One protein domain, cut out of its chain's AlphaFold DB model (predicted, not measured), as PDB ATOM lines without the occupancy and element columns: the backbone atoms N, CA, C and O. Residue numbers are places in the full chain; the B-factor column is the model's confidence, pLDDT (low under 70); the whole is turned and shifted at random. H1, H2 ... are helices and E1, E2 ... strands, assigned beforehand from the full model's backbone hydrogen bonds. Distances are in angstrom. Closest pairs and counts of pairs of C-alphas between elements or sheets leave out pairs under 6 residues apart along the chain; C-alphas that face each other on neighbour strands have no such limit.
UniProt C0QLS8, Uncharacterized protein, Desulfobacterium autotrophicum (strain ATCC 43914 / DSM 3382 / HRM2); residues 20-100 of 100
ATOM      1  N   GLN A  20     223.359 321.828 157.756       63.34
ATOM      2  CA  GLN A  20     222.728 320.511 157.762       63.34
ATOM      3  C   GLN A  20     221.251 320.684 157.420       63.34
ATOM      4  O   GLN A  20     220.525 321.369 158.139       63.34
ATOM      5  N   ILE A  21     220.821 320.047 156.328       65.81
ATOM      6  CA  ILE A  21     219.419 319.968 155.922       65.81
ATOM      7  C   ILE A  21     218.826 318.700 156.534       65.81
ATOM      8  O   ILE A  21     219.292 317.595 156.256       65.81
ATOM      9  N   MET A  22     217.801 318.852 157.367       60.81
ATOM     10  CA  MET A  22     217.038 317.724 157.899       60.81
ATOM     11  C   MET A  22     215.661 317.668 157.232       60.81
ATOM     12  O   MET A  22     214.905 318.635 157.372       60.81
ATOM     13  N   PRO A  23     215.302 316.566 156.545       61.69
ATOM     14  CA  PRO A  23     213.945 316.395 156.052       61.69
ATOM     15  C   PRO A  23     212.994 316.244 157.243       61.69
ATOM     16  O   PRO A  23     213.193 315.388 158.111       61.69
ATOM     17  N   ALA A  24     211.948 317.066 157.303       63.06
ATOM     18  CA  ALA A  24     210.842 316.795 158.207       63.06
ATOM     19  C   ALA A  24     210.058 315.592 157.656       63.06
ATOM     20  O   ALA A  24     209.452 315.670 156.596       63.06
ATOM     21  N   HIS A  25     210.074 314.461 158.365       62.25
ATOM     22  CA  HIS A  25     209.373 313.227 157.961       62.25
ATOM     23  C   HIS A  25     207.853 313.268 158.206       62.25
ATOM     24  O   HIS A  25     207.203 312.225 158.205       62.25
ATOM     25  N   LYS A  26     207.285 314.440 158.498       70.06
ATOM     26  CA  LYS A  26     205.859 314.576 158.780       70.06
ATOM     27  C   LYS A  26     205.191 315.240 157.591       70.06
ATOM     28  O   LYS A  26     205.590 316.338 157.213       70.06
ATOM     29  N   ASP A  27     204.166 314.582 157.062       74.38
ATOM     30  CA  ASP A  27     203.319 315.157 156.027       74.38
ATOM     31  C   ASP A  27     202.697 316.454 156.548       74.38
ATOM     32  O   ASP A  27     202.093 316.493 157.627       74.38
ATOM     33  N   PHE A  28     202.893 317.526 155.792       84.38
ATOM     34  CA  PHE A  28     202.374 318.846 156.103       84.38
ATOM     35  C   PHE A  28     201.889 319.494 154.815       84.38
ATOM     36  O   PHE A  28     202.523 319.372 153.762       84.38
ATOM     37  N   TYR A  29     200.749 320.164 154.905       87.31
ATOM     38  CA  TYR A  29     200.072 320.729 153.753       87.31
ATOM     39  C   TYR A  29     199.778 322.201 154.005       87.31
ATOM     40  O   TYR A  29     199.302 322.555 155.083       87.31
ATOM     41  N   ALA A  30     200.020 323.040 153.003       89.12
ATOM     42  CA  ALA A  30     199.452 324.377 152.939       89.12
ATOM     43  C   ALA A  30     197.979 324.266 152.530       89.12
ATOM     44  O   ALA A  30     197.652 323.578 151.559       89.12
ATOM     45  N   VAL A  31     197.100 324.917 153.286       90.69
ATOM     46  CA  VAL A  31     195.650 324.894 153.083       90.69
ATOM     47  C   VAL A  31     195.223 326.185 152.397       90.69
ATOM     48  O   VAL A  31     195.506 327.278 152.886       90.69
ATOM     49  N   TYR A  32     194.492 326.050 151.299       89.75
ATOM     50  CA  TYR A  32     193.934 327.152 150.525       89.75
ATOM     51  C   TYR A  32     192.420 327.007 150.416       89.75
ATOM     52  O   TYR A  32     191.914 325.903 150.232       89.75
ATOM     53  N   GLN A  33     191.691 328.114 150.490       89.75
ATOM     54  CA  GLN A  33     190.268 328.173 150.165       89.75
ATOM     55  C   GLN A  33     190.105 328.673 148.727       89.75
ATOM     56  O   GLN A  33     190.557 329.770 148.406       89.75
ATOM     57  N   GLY A  34     189.449 327.884 147.872       80.81
ATOM     58  CA  GLY A  34     189.312 328.181 146.438       80.81
ATOM     59  C   GLY A  34     190.259 327.374 145.540       80.81
ATOM     60  O   GLY A  34     190.628 326.237 145.859       80.81
ATOM     61  N   GLU A  35     190.599 327.925 144.368       72.25
ATOM     62  CA  GLU A  35     191.494 327.259 143.415       72.25
ATOM     63  C   GLU A  35     192.935 327.223 143.939       72.25
ATOM     64  O   GLU A  35     193.503 328.235 144.334       72.25
ATOM     65  N   SER A  36     193.529 326.028 143.946       69.69
ATOM     66  CA  SER A  36     194.912 325.827 144.375       69.69
ATOM     67  C   SER A  36     195.898 326.504 143.417       69.69
ATOM     68  O   SER A  36     195.768 326.310 142.205       69.69
ATOM     69  N   PRO A  37     196.952 327.173 143.926       70.44
ATOM     70  CA  PRO A  37     198.018 327.730 143.087       70.44
ATOM     71  C   PRO A  37     198.817 326.646 142.349       70.44
ATOM     72  O   PRO A  37     199.481 326.921 141.352       70.44
ATOM     73  N   MET A  38     198.784 325.407 142.851       69.50
ATOM     74  CA  MET A  38     199.492 324.275 142.265       69.50
ATOM     75  C   MET A  38     198.500 323.327 141.599       69.50
ATOM     76  O   MET A  38     197.470 322.994 142.176       69.50
ATOM     77  N   VAL A  39     198.825 322.875 140.387       64.31
ATOM     78  CA  VAL A  39     197.987 321.945 139.606       64.31
ATOM     79  C   VAL A  39     198.222 320.487 140.026       64.31
ATOM     80  O   VAL A  39     197.328 319.649 139.923       64.31
ATOM     81  N   HIS A  40     199.421 320.174 140.519       58.81
ATOM     82  CA  HIS A  40     199.839 318.819 140.870       58.81
ATOM     83  C   HIS A  40     199.948 318.643 142.384       58.81
ATOM     84  O   HIS A  40     200.339 319.562 143.095       58.81
ATOM     85  N   GLY A  41     199.610 317.446 142.870       61.72
ATOM     86  CA  GLY A  41     199.725 317.096 144.289       61.72
ATOM     87  C   GLY A  41     198.608 317.635 145.187       61.72
ATOM     88  O   GLY A  41     198.723 317.513 146.396       61.72
ATOM     89  N   VAL A  42     197.532 318.200 144.633       75.62
ATOM     90  CA  VAL A  42     196.454 318.808 145.426       75.62
ATOM     91  C   VAL A  42     195.480 317.766 145.966       75.62
ATOM     92  O   VAL A  42     194.902 316.997 145.196       75.62
ATOM     93  N   ILE A  43     195.219 317.809 147.269       82.38
ATOM     94  CA  ILE A  43     194.097 317.104 147.899       82.38
ATOM     95  C   ILE A  43     192.950 318.105 148.060       82.38
ATOM     96  O   ILE A  43     193.149 319.170 148.634       82.38
ATOM     97  N   LYS A  44     191.755 317.793 147.554       83.88
ATOM     98  CA  LYS A  44     190.584 318.679 147.652       83.88
ATOM     99  C   LYS A  44     189.562 318.123 148.646       83.88
ATOM    100  O   LYS A  44     189.277 316.928 148.604       83.88
ATOM    101  N   GLY A  45     188.999 318.994 149.475       78.69
ATOM    102  CA  GLY A  45     187.833 318.743 150.335       78.69
ATOM    103  C   GLY A  45     186.950 319.985 150.387       78.69
ATOM    104  O   GLY A  45     187.062 320.810 149.486       78.69
ATOM    105  N   GLU A  46     186.070 320.117 151.378       83.56
ATOM    106  CA  GLU A  46     184.957 321.095 151.461       83.56
ATOM    107  C   GLU A  46     185.302 322.565 151.089       83.56
ATOM    108  O   GLU A  46     185.456 323.432 151.940       83.56
ATOM    109  N   GLY A  47     185.447 322.881 149.798       85.75
ATOM    110  CA  GLY A  47     185.945 324.186 149.338       85.75
ATOM    111  C   GLY A  47     187.427 324.464 149.646       85.75
ATOM    112  O   GLY A  47     187.910 325.562 149.354       85.75
ATOM    113  N   LEU A  48     188.147 323.482 150.198       89.31
ATOM    114  CA  LEU A  48     189.558 323.570 150.564       89.31
ATOM    115  C   LEU A  48     190.434 322.767 149.597       89.31
ATOM    116  O   LEU A  48     190.083 321.673 149.149       89.31
ATOM    117  N   SER A  49     191.616 323.303 149.328       89.38
ATOM    118  CA  SER A  49     192.681 322.674 148.560       89.38
ATOM    119  C   SER A  49     193.939 322.586 149.418       89.38
ATOM    120  O   SER A  49     194.400 323.585 149.961       89.38
ATOM    121  N   LEU A  50     194.511 321.394 149.534       88.25
ATOM    122  CA  LEU A  50     195.724 321.121 150.292       88.25
ATOM    123  C   LEU A  50     196.875 320.862 149.333       88.25
ATOM    124  O   LEU A  50     196.776 319.997 148.462       88.25
ATOM    125  N   VAL A  51     197.977 321.572 149.538       86.69
ATOM    126  CA  VAL A  51     199.203 321.453 148.750       86.69
ATOM    127  C   VAL A  51     200.314 320.904 149.648       86.69
ATOM    128  O   VAL A  51     200.587 321.516 150.679       86.69
ATOM    129  N   PRO A  52     200.961 319.779 149.301       83.88
ATOM    130  CA  PRO A  52     202.077 319.234 150.064       83.88
ATOM    131  C   PRO A  52     203.233 320.233 150.143       83.88
ATOM    132  O   PRO A  52     203.684 320.748 149.117       83.88
ATOM    133  N   VAL A  53     203.740 320.468 151.353       79.38
ATOM    134  CA  VAL A  53     204.892 321.342 151.604       79.38
ATOM    135  C   VAL A  53     205.998 320.533 152.263       79.38
ATOM    136  O   VAL A  53     205.778 319.813 153.238       79.38
ATOM    137  N   LEU A  54     207.213 320.663 151.736       75.69
ATOM    138  CA  LEU A  54     208.397 320.069 152.332       75.69
ATOM    139  C   LEU A  54     209.033 321.083 153.278       75.69
ATOM    140  O   LEU A  54     209.611 322.070 152.839       75.69
ATOM    141  N   PHE A  55     208.988 320.822 154.578       73.50
ATOM    142  CA  PHE A  55     209.734 321.626 155.538       73.50
ATOM    143  C   PHE A  55     211.150 321.076 155.704       73.50
ATOM    144  O   PHE A  55     211.352 319.889 155.987       73.50
ATOM    145  N   LEU A  56     212.135 321.957 155.567       71.38
ATOM    146  CA  LEU A  56     213.542 321.656 155.766       71.38
ATOM    147  C   LEU A  56     214.035 322.381 157.016       71.38
ATOM    148  O   LEU A  56     213.938 323.602 157.136       71.38
ATOM    149  N   GLY A  57     214.577 321.620 157.964       67.75
ATOM    150  CA  GLY A  57     215.334 322.205 159.063       67.75
ATOM    151  C   GLY A  57     216.726 322.566 158.565       67.75
ATOM    152  O   GLY A  57     217.465 321.667 158.165       67.75
ATOM    153  N   LEU A  58     217.079 323.848 158.600       68.31
ATOM    154  CA  LEU A  58     218.442 324.324 158.399       68.31
ATOM    155  C   LEU A  58     219.105 324.476 159.764       68.31
ATOM    156  O   LEU A  58     218.583 325.166 160.638       68.31
ATOM    157  N   MET A  59     220.253 323.835 159.955       65.06
ATOM    158  CA  MET A  59     221.070 324.051 161.146       65.06
ATOM    159  C   MET A  59     222.336 324.809 160.781       65.06
ATOM    160  O   MET A  59     223.072 324.361 159.905       65.06
ATOM    161  N   LYS A  60     222.587 325.922 161.475       69.50
ATOM    162  CA  LYS A  60     223.788 326.753 161.341       69.50
ATOM    163  C   LYS A  60     224.332 327.052 162.735       69.50
ATOM    164  O   LYS A  60     223.626 327.588 163.574       69.50
ATOM    165  N   HIS A  61     225.578 326.662 163.008       72.69
ATOM    166  CA  HIS A  61     226.229 326.854 164.318       72.69
ATOM    167  C   HIS A  61     225.435 326.333 165.538       72.69
ATOM    168  O   HIS A  61     225.583 326.844 166.642       72.69
ATOM    169  N   GLY A  62     224.608 325.297 165.360       65.19
ATOM    170  CA  GLY A  62     223.751 324.753 166.421       65.19
ATOM    171  C   GLY A  62     222.402 325.464 166.576       65.19
ATOM    172  O   GLY A  62     221.543 324.967 167.303       65.19
ATOM    173  N   GLU A  63     222.171 326.561 165.856       62.38
ATOM    174  CA  GLU A  63     220.858 327.190 165.731       62.38
ATOM    175  C   GLU A  63     220.045 326.480 164.649       62.38
ATOM    176  O   GLU A  63     220.552 326.196 163.561       62.38
ATOM    177  N   LYS A  64     218.780 326.174 164.954       65.75
ATOM    178  CA  LYS A  64     217.848 325.527 164.030       65.75
ATOM    179  C   LYS A  64     216.853 326.554 163.503       65.75
ATOM    180  O   LYS A  64     216.063 327.098 164.272       65.75
ATOM    181  N   THR A  65     216.836 326.742 162.192       68.19
ATOM    182  CA  THR A  65     215.836 327.536 161.475       68.19
ATOM    183  C   THR A  65     214.993 326.608 160.606       68.19
ATOM    184  O   THR A  65     215.491 325.620 160.070       68.19
ATOM    185  N   MET A  66     213.699 326.887 160.488       64.75
ATOM    186  CA  MET A  66     212.800 326.153 159.597       64.75
ATOM    187  C   MET A  66     212.640 326.937 158.300       64.75
ATOM    188  O   MET A  66     212.424 328.145 158.347       64.75
ATOM    189  N   VAL A  67     212.748 326.253 157.165       67.81
ATOM    190  CA  VAL A  67     212.496 326.831 155.844       67.81
ATOM    191  C   VAL A  67     211.503 325.954 155.095       67.81
ATOM    192  O   VAL A  67     211.572 324.724 155.144       67.81
ATOM    193  N   GLU A  68     210.564 326.601 154.419       68.31
ATOM    194  CA  GLU A  68     209.575 325.965 153.556       68.31
ATOM    195  C   GLU A  68     210.161 325.700 152.169       68.31
ATOM    196  O   GLU A  68     210.853 326.538 151.592       68.31
ATOM    197  N   GLY A  69     209.895 324.514 151.633       62.03
ATOM    198  CA  GLY A  69     210.303 324.082 150.306       62.03
ATOM    199  C   GLY A  69     209.116 323.512 149.531       62.03
ATOM    200  O   GLY A  69     208.304 322.754 150.060       62.03
ATOM    201  N   PHE A  70     209.035 323.855 148.248       63.53
ATOM    202  CA  PHE A  70     207.962 323.415 147.356       63.53
ATOM    203  C   PHE A  70     208.466 322.348 146.383       63.53
ATOM    204  O   PHE A  70     209.560 322.467 145.823       63.53
ATOM    205  N   PHE A  71     207.644 321.330 146.115       58.28
ATOM    206  CA  PHE A  71     207.866 320.410 144.998       58.28
ATOM    207  C   PHE A  71     207.570 321.142 143.670       58.28
ATOM    208  O   PHE A  71     206.462 321.112 143.155       58.28
ATOM    209  N   ALA A  72     208.580 321.868 143.181       46.84
ATOM    210  CA  ALA A  72     208.821 322.375 141.824       46.84
ATOM    211  C   ALA A  72     207.622 322.678 140.884       46.84
ATOM    212  O   ALA A  72     206.972 321.784 140.353       46.84
ATOM    213  N   SER A  73     207.472 323.953 140.498       48.16
ATOM    214  CA  SER A  73     207.758 324.432 139.118       48.16
ATOM    215  C   SER A  73     207.498 325.937 138.955       48.16
ATOM    216  O   SER A  73     207.991 326.541 138.010       48.16
ATOM    217  N   HIS A  74     206.777 326.551 139.897       53.38
ATOM    218  CA  HIS A  74     206.593 327.997 140.002       53.38
ATOM    219  C   HIS A  74     207.135 328.437 141.363       53.38
ATOM    220  O   HIS A  74     206.847 327.807 142.379       53.38
ATOM    221  N   SER A  75     207.987 329.459 141.374       55.44
ATOM    222  CA  SER A  75     208.619 329.990 142.581       55.44
ATOM    223  C   SER A  75     207.583 330.719 143.436       55.44
ATOM    224  O   SER A  75     207.414 331.930 143.314       55.44
ATOM    225  N   ILE A  76     206.861 329.974 144.270       64.50
ATOM    226  CA  ILE A  76     206.147 330.540 145.412       64.50
ATOM    227  C   ILE A  76     207.219 330.862 146.456       64.50
ATOM    228  O   ILE A  76     207.959 329.972 146.872       64.50
ATOM    229  N   ASN A  77     207.355 332.140 146.819       67.38
ATOM    230  CA  ASN A  77     208.331 332.571 147.825       67.38
ATOM    231  C   ASN A  77     207.871 332.204 149.244       67.38
ATOM    232  O   ASN A  77     208.698 331.854 150.080       67.38
ATOM    233  N   SER A  78     206.560 332.263 149.492       77.25
ATOM    234  CA  SER A  78     205.906 331.916 150.753       77.25
ATOM    235  C   SER A  78     204.490 331.406 150.485       77.25
ATOM    236  O   SER A  78     203.815 331.926 149.592       77.25
ATOM    237  N   CYS A  79     204.013 330.420 151.253       81.19
ATOM    238  CA  CYS A  79     202.619 329.965 151.163       81.19
ATOM    239  C   CYS A  79     201.631 331.098 151.490       81.19
ATOM    240  O   CYS A  79     200.547 331.163 150.916       81.19
ATOM    241  N   GLU A  80     202.031 332.002 152.387       83.44
ATOM    242  CA  GLU A  80     201.223 333.131 152.859       83.44
ATOM    243  C   GLU A  80     200.986 334.200 151.785       83.44
ATOM    244  O   GLU A  80     200.000 334.930 151.857       83.44
ATOM    245  N   ASP A  81     201.855 334.276 150.774       83.50
ATOM    246  CA  ASP A  81     201.753 335.271 149.699       83.50
ATOM    247  C   ASP A  81     200.671 334.915 148.666       83.50
ATOM    248  O   ASP A  81     200.341 335.722 147.792       83.50
ATOM    249  N   VAL A  82     200.131 333.696 148.725       83.44
ATOM    250  CA  VAL A  82     199.139 333.210 147.771       83.44
ATOM    251  C   VAL A  82     197.728 333.463 148.300       83.44
ATOM    252  O   VAL A  82     197.379 333.111 149.428       83.44
ATOM    253  N   GLU A  83     196.881 334.037 147.444       85.69
ATOM    254  CA  GLU A  83     195.478 334.294 147.762       85.69
ATOM    255  C   GLU A  83     194.747 333.017 148.211       85.69
ATOM    256  O   GLU A  83     194.909 331.936 147.646       85.69
ATOM    257  N   GLY A  84     193.926 333.152 149.254       87.75
ATOM    258  CA  GLY A  84     193.147 332.048 149.803       87.75
ATOM    259  C   GLY A  84     193.893 331.185 150.821       87.75
ATOM    260  O   GLY A  84     193.267 330.279 151.370       87.75
ATOM    261  N   PHE A  85     195.169 331.456 151.128       90.31
ATOM    262  CA  PHE A  85     195.896 330.745 152.184       90.31
ATOM    263  C   PHE A  85     195.188 330.858 153.544       90.31
ATOM    264  O   PHE A  85     194.772 331.939 153.969       90.31
ATOM    265  N   LYS A  86     195.037 329.724 154.233       92.06
ATOM    266  CA  LYS A  86     194.393 329.626 155.557       92.06
ATOM    267  C   LYS A  86     195.348 329.226 156.669       92.06
ATOM    268  O   LYS A  86     195.062 329.488 157.835       92.06
ATOM    269  N   GLY A  87     196.461 328.594 156.322       90.06
ATOM    270  CA  GLY A  87     197.395 328.027 157.280       90.06
ATOM    271  C   GLY A  87     197.857 326.648 156.844       90.06
ATOM    272  O   GLY A  87     197.828 326.300 155.662       90.06
ATOM    273  N   TYR A  88     198.263 325.849 157.821       89.44
ATOM    274  CA  TYR A  88     198.800 324.522 157.586       89.44
ATOM    275  C   TYR A  88     198.028 323.454 158.353       89.44
ATOM    276  O   TYR A  88     197.543 323.700 159.455       89.44
ATOM    277  N   ALA A  89     197.972 322.247 157.798       91.00
ATOM    278  CA  ALA A  89     197.371 321.087 158.450       91.00
ATOM    279  C   ALA A  89     198.165 319.813 158.138       91.00
ATOM    280  O   ALA A  89     198.831 319.725 157.103       91.00
ATOM    281  N   ALA A  90     198.071 318.799 159.004       89.88
ATOM    282  CA  ALA A  90     198.690 317.497 158.750       89.88
ATOM    283  C   ALA A  90     197.792 316.567 157.911       89.88
ATOM    284  O   ALA A  90     198.242 315.516 157.461       89.88
ATOM    285  N   SER A  91     196.515 316.916 157.710       90.00
ATOM    286  CA  SER A  91     195.572 316.139 156.894       90.00
ATOM    287  C   SER A  91     194.373 316.972 156.440       90.00
ATOM    288  O   SER A  91     194.095 318.025 157.012       90.00
ATOM    289  N   LEU A  92     193.615 316.458 155.464       89.56
ATOM    290  CA  LEU A  92     192.364 317.080 155.026       89.56
ATOM    291  C   LEU A  92     191.332 317.168 156.157       89.56
ATOM    292  O   LEU A  92     190.759 318.224 156.371       89.56
ATOM    293  N   VAL A  93     191.161 316.096 156.935       92.06
ATOM    294  CA  VAL A  93     190.203 316.055 158.057       92.06
ATOM    295  C   VAL A  93     190.526 317.109 159.117       92.06
ATOM    296  O   VAL A  93     189.633 317.678 159.739       92.06
ATOM    297  N   GLU A  94     191.811 317.342 159.372       92.44
ATOM    298  CA  GLU A  94     192.243 318.403 160.278       92.44
ATOM    299  C   GLU A  94     192.000 319.786 159.666       92.44
ATOM    300  O   GLU A  94     191.471 320.657 160.348       92.44
ATOM    301  N   ALA A  95     192.315 319.964 158.380       91.44
ATOM    302  CA  ALA A  95     192.068 321.214 157.673       91.44
ATOM    303  C   ALA A  95     190.580 321.589 157.664       91.44
ATOM    304  O   ALA A  95     190.245 322.727 157.965       91.44
ATOM    305  N   GLU A  96     189.690 320.634 157.395       90.88
ATOM    306  CA  GLU A  96     188.239 320.847 157.412       90.88
ATOM    307  C   GLU A  96     187.756 321.265 158.806       90.88
ATOM    308  O   GLU A  96     187.004 322.220 158.946       90.88
ATOM    309  N   LYS A  97     188.265 320.648 159.878       92.38
ATOM    310  CA  LYS A  97     187.907 321.057 161.250       92.38
ATOM    311  C   LYS A  97     188.386 322.459 161.625       92.38
ATOM    312  O   LYS A  97     187.773 323.088 162.483       92.38
ATOM    313  N   LEU A  98     189.522 322.889 161.080       89.88
ATOM    314  CA  LEU A  98     190.154 324.160 161.433       89.88
ATOM    315  C   LEU A  98     189.689 325.321 160.547       89.88
ATOM    316  O   LEU A  98     189.712 326.464 161.005       89.88
ATOM    317  N   TYR A  99     189.318 325.041 159.295       88.50
ATOM    318  CA  TYR A  99     189.214 326.054 158.244       88.50
ATOM    319  C   TYR A  99     187.960 325.957 157.351       88.50
ATOM    320  O   TYR A  99     187.823 326.829 156.488       88.50
ATOM    321  N   ALA A 100     187.092 324.943 157.512       76.88
ATOM    322  CA  ALA A 100     185.805 324.849 156.801       76.88
ATOM    323  C   ALA A 100     184.680 325.634 157.499       76.88
ATOM    324  O   ALA A 100     184.691 325.729 158.750       76.88
TER     325      ALA A 100
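Overview. This is residues 20 to 100 of the 100 residues of an uncharacterized protein of Desulfobacterium autotrophicum (strain ATCC 43914 / DSM 3382 / HRM2) (UniProt C0QLS8). What shape does the model show? A narrow, strongly twisted sheet is strung along one long strand, E4, with E2 and E3 on its two sides at one end and E1 and E5 on its two sides toward the other. E6 lies beyond E2, and the short helix H1 packs over one face at the E2 end. What is it made of? The printed part has 81 residues, with six named strands and one named helix; along the chain the strands E1 to E6 come first and H1 follows E6; the sheet is branched, with the antiparallel neighbour pairs E1 and E4, E2 and E4, E2 and E6, E3 and E4, and E4 and E5, and the class is mostly strand. How large is it? The whole is compact, with a radius of gyration of the C-alphas of 13.3 A, and its outline is elongated, 43 by 26 by 18 A.

Arrangement. What stands beside the first strand? E1, residues 20 to 23, is the antiparallel neighbour of E4, residues 48 to 60, with N 22 and O 57 2.9 A apart. How do the other strands meet? E2, residues 29 to 33, is antiparallel to E4, with N 30 and O 51 2.8 A apart, and lies on the same side of E4 as E1; on its other side E2 has antiparallel E6, residues 85 to 89, with N 31 and O 87 2.8 A apart. On the other side of E4 lie E3, residues 43 to 45, beside residues 48 to 50, with N 43 and O 50 2.9 A apart, and E5, residues 63 to 70, beside residues 53 to 60, with N 58 and O 65 2.8 A apart. E3, E4 and E5 form a meander, each strand the antiparallel neighbour of the one before, and E3 with E4 and E4 with E5 are hairpins. Where is the helix? H1, residues 92 to 99, is on the sheet at a height of 8.1 A, over E2 and only just over E4, where 3 of its C-alphas fall, and runs slantwise to the strands, at 53 degrees to E2 on the local plane. Its closest C-alphas to E6 are Ala 95 and Ala 89, 5.4 A apart, and in its backbone every O i to N i+4 pair is within hydrogen-bond range.

Along the chain. Where does the first strand begin? C-alpha 20 of E1 is at (222.728, 320.511, 157.762). How long are the longer elements? E4 is 36.0 A from first to last C-alpha, E5 22.8 A, E2 12.8 A and E6 11.6 A. Where does H1 end? C-alpha 99 is at (189.214, 326.054, 158.244).

Size, cuts and confidence. What are the farthest points? The two C-alphas farthest apart are those of Glu 46 and His 61, 43.6 A. Are there cuts or long links? The printed part has no cut, and the link from E5 to E6, 14 residues, is long. Where is confidence low? The mean pLDDT of the printed part is 76.2, and 31 residues are under 70, among them 20 to 25 and 62 to 77.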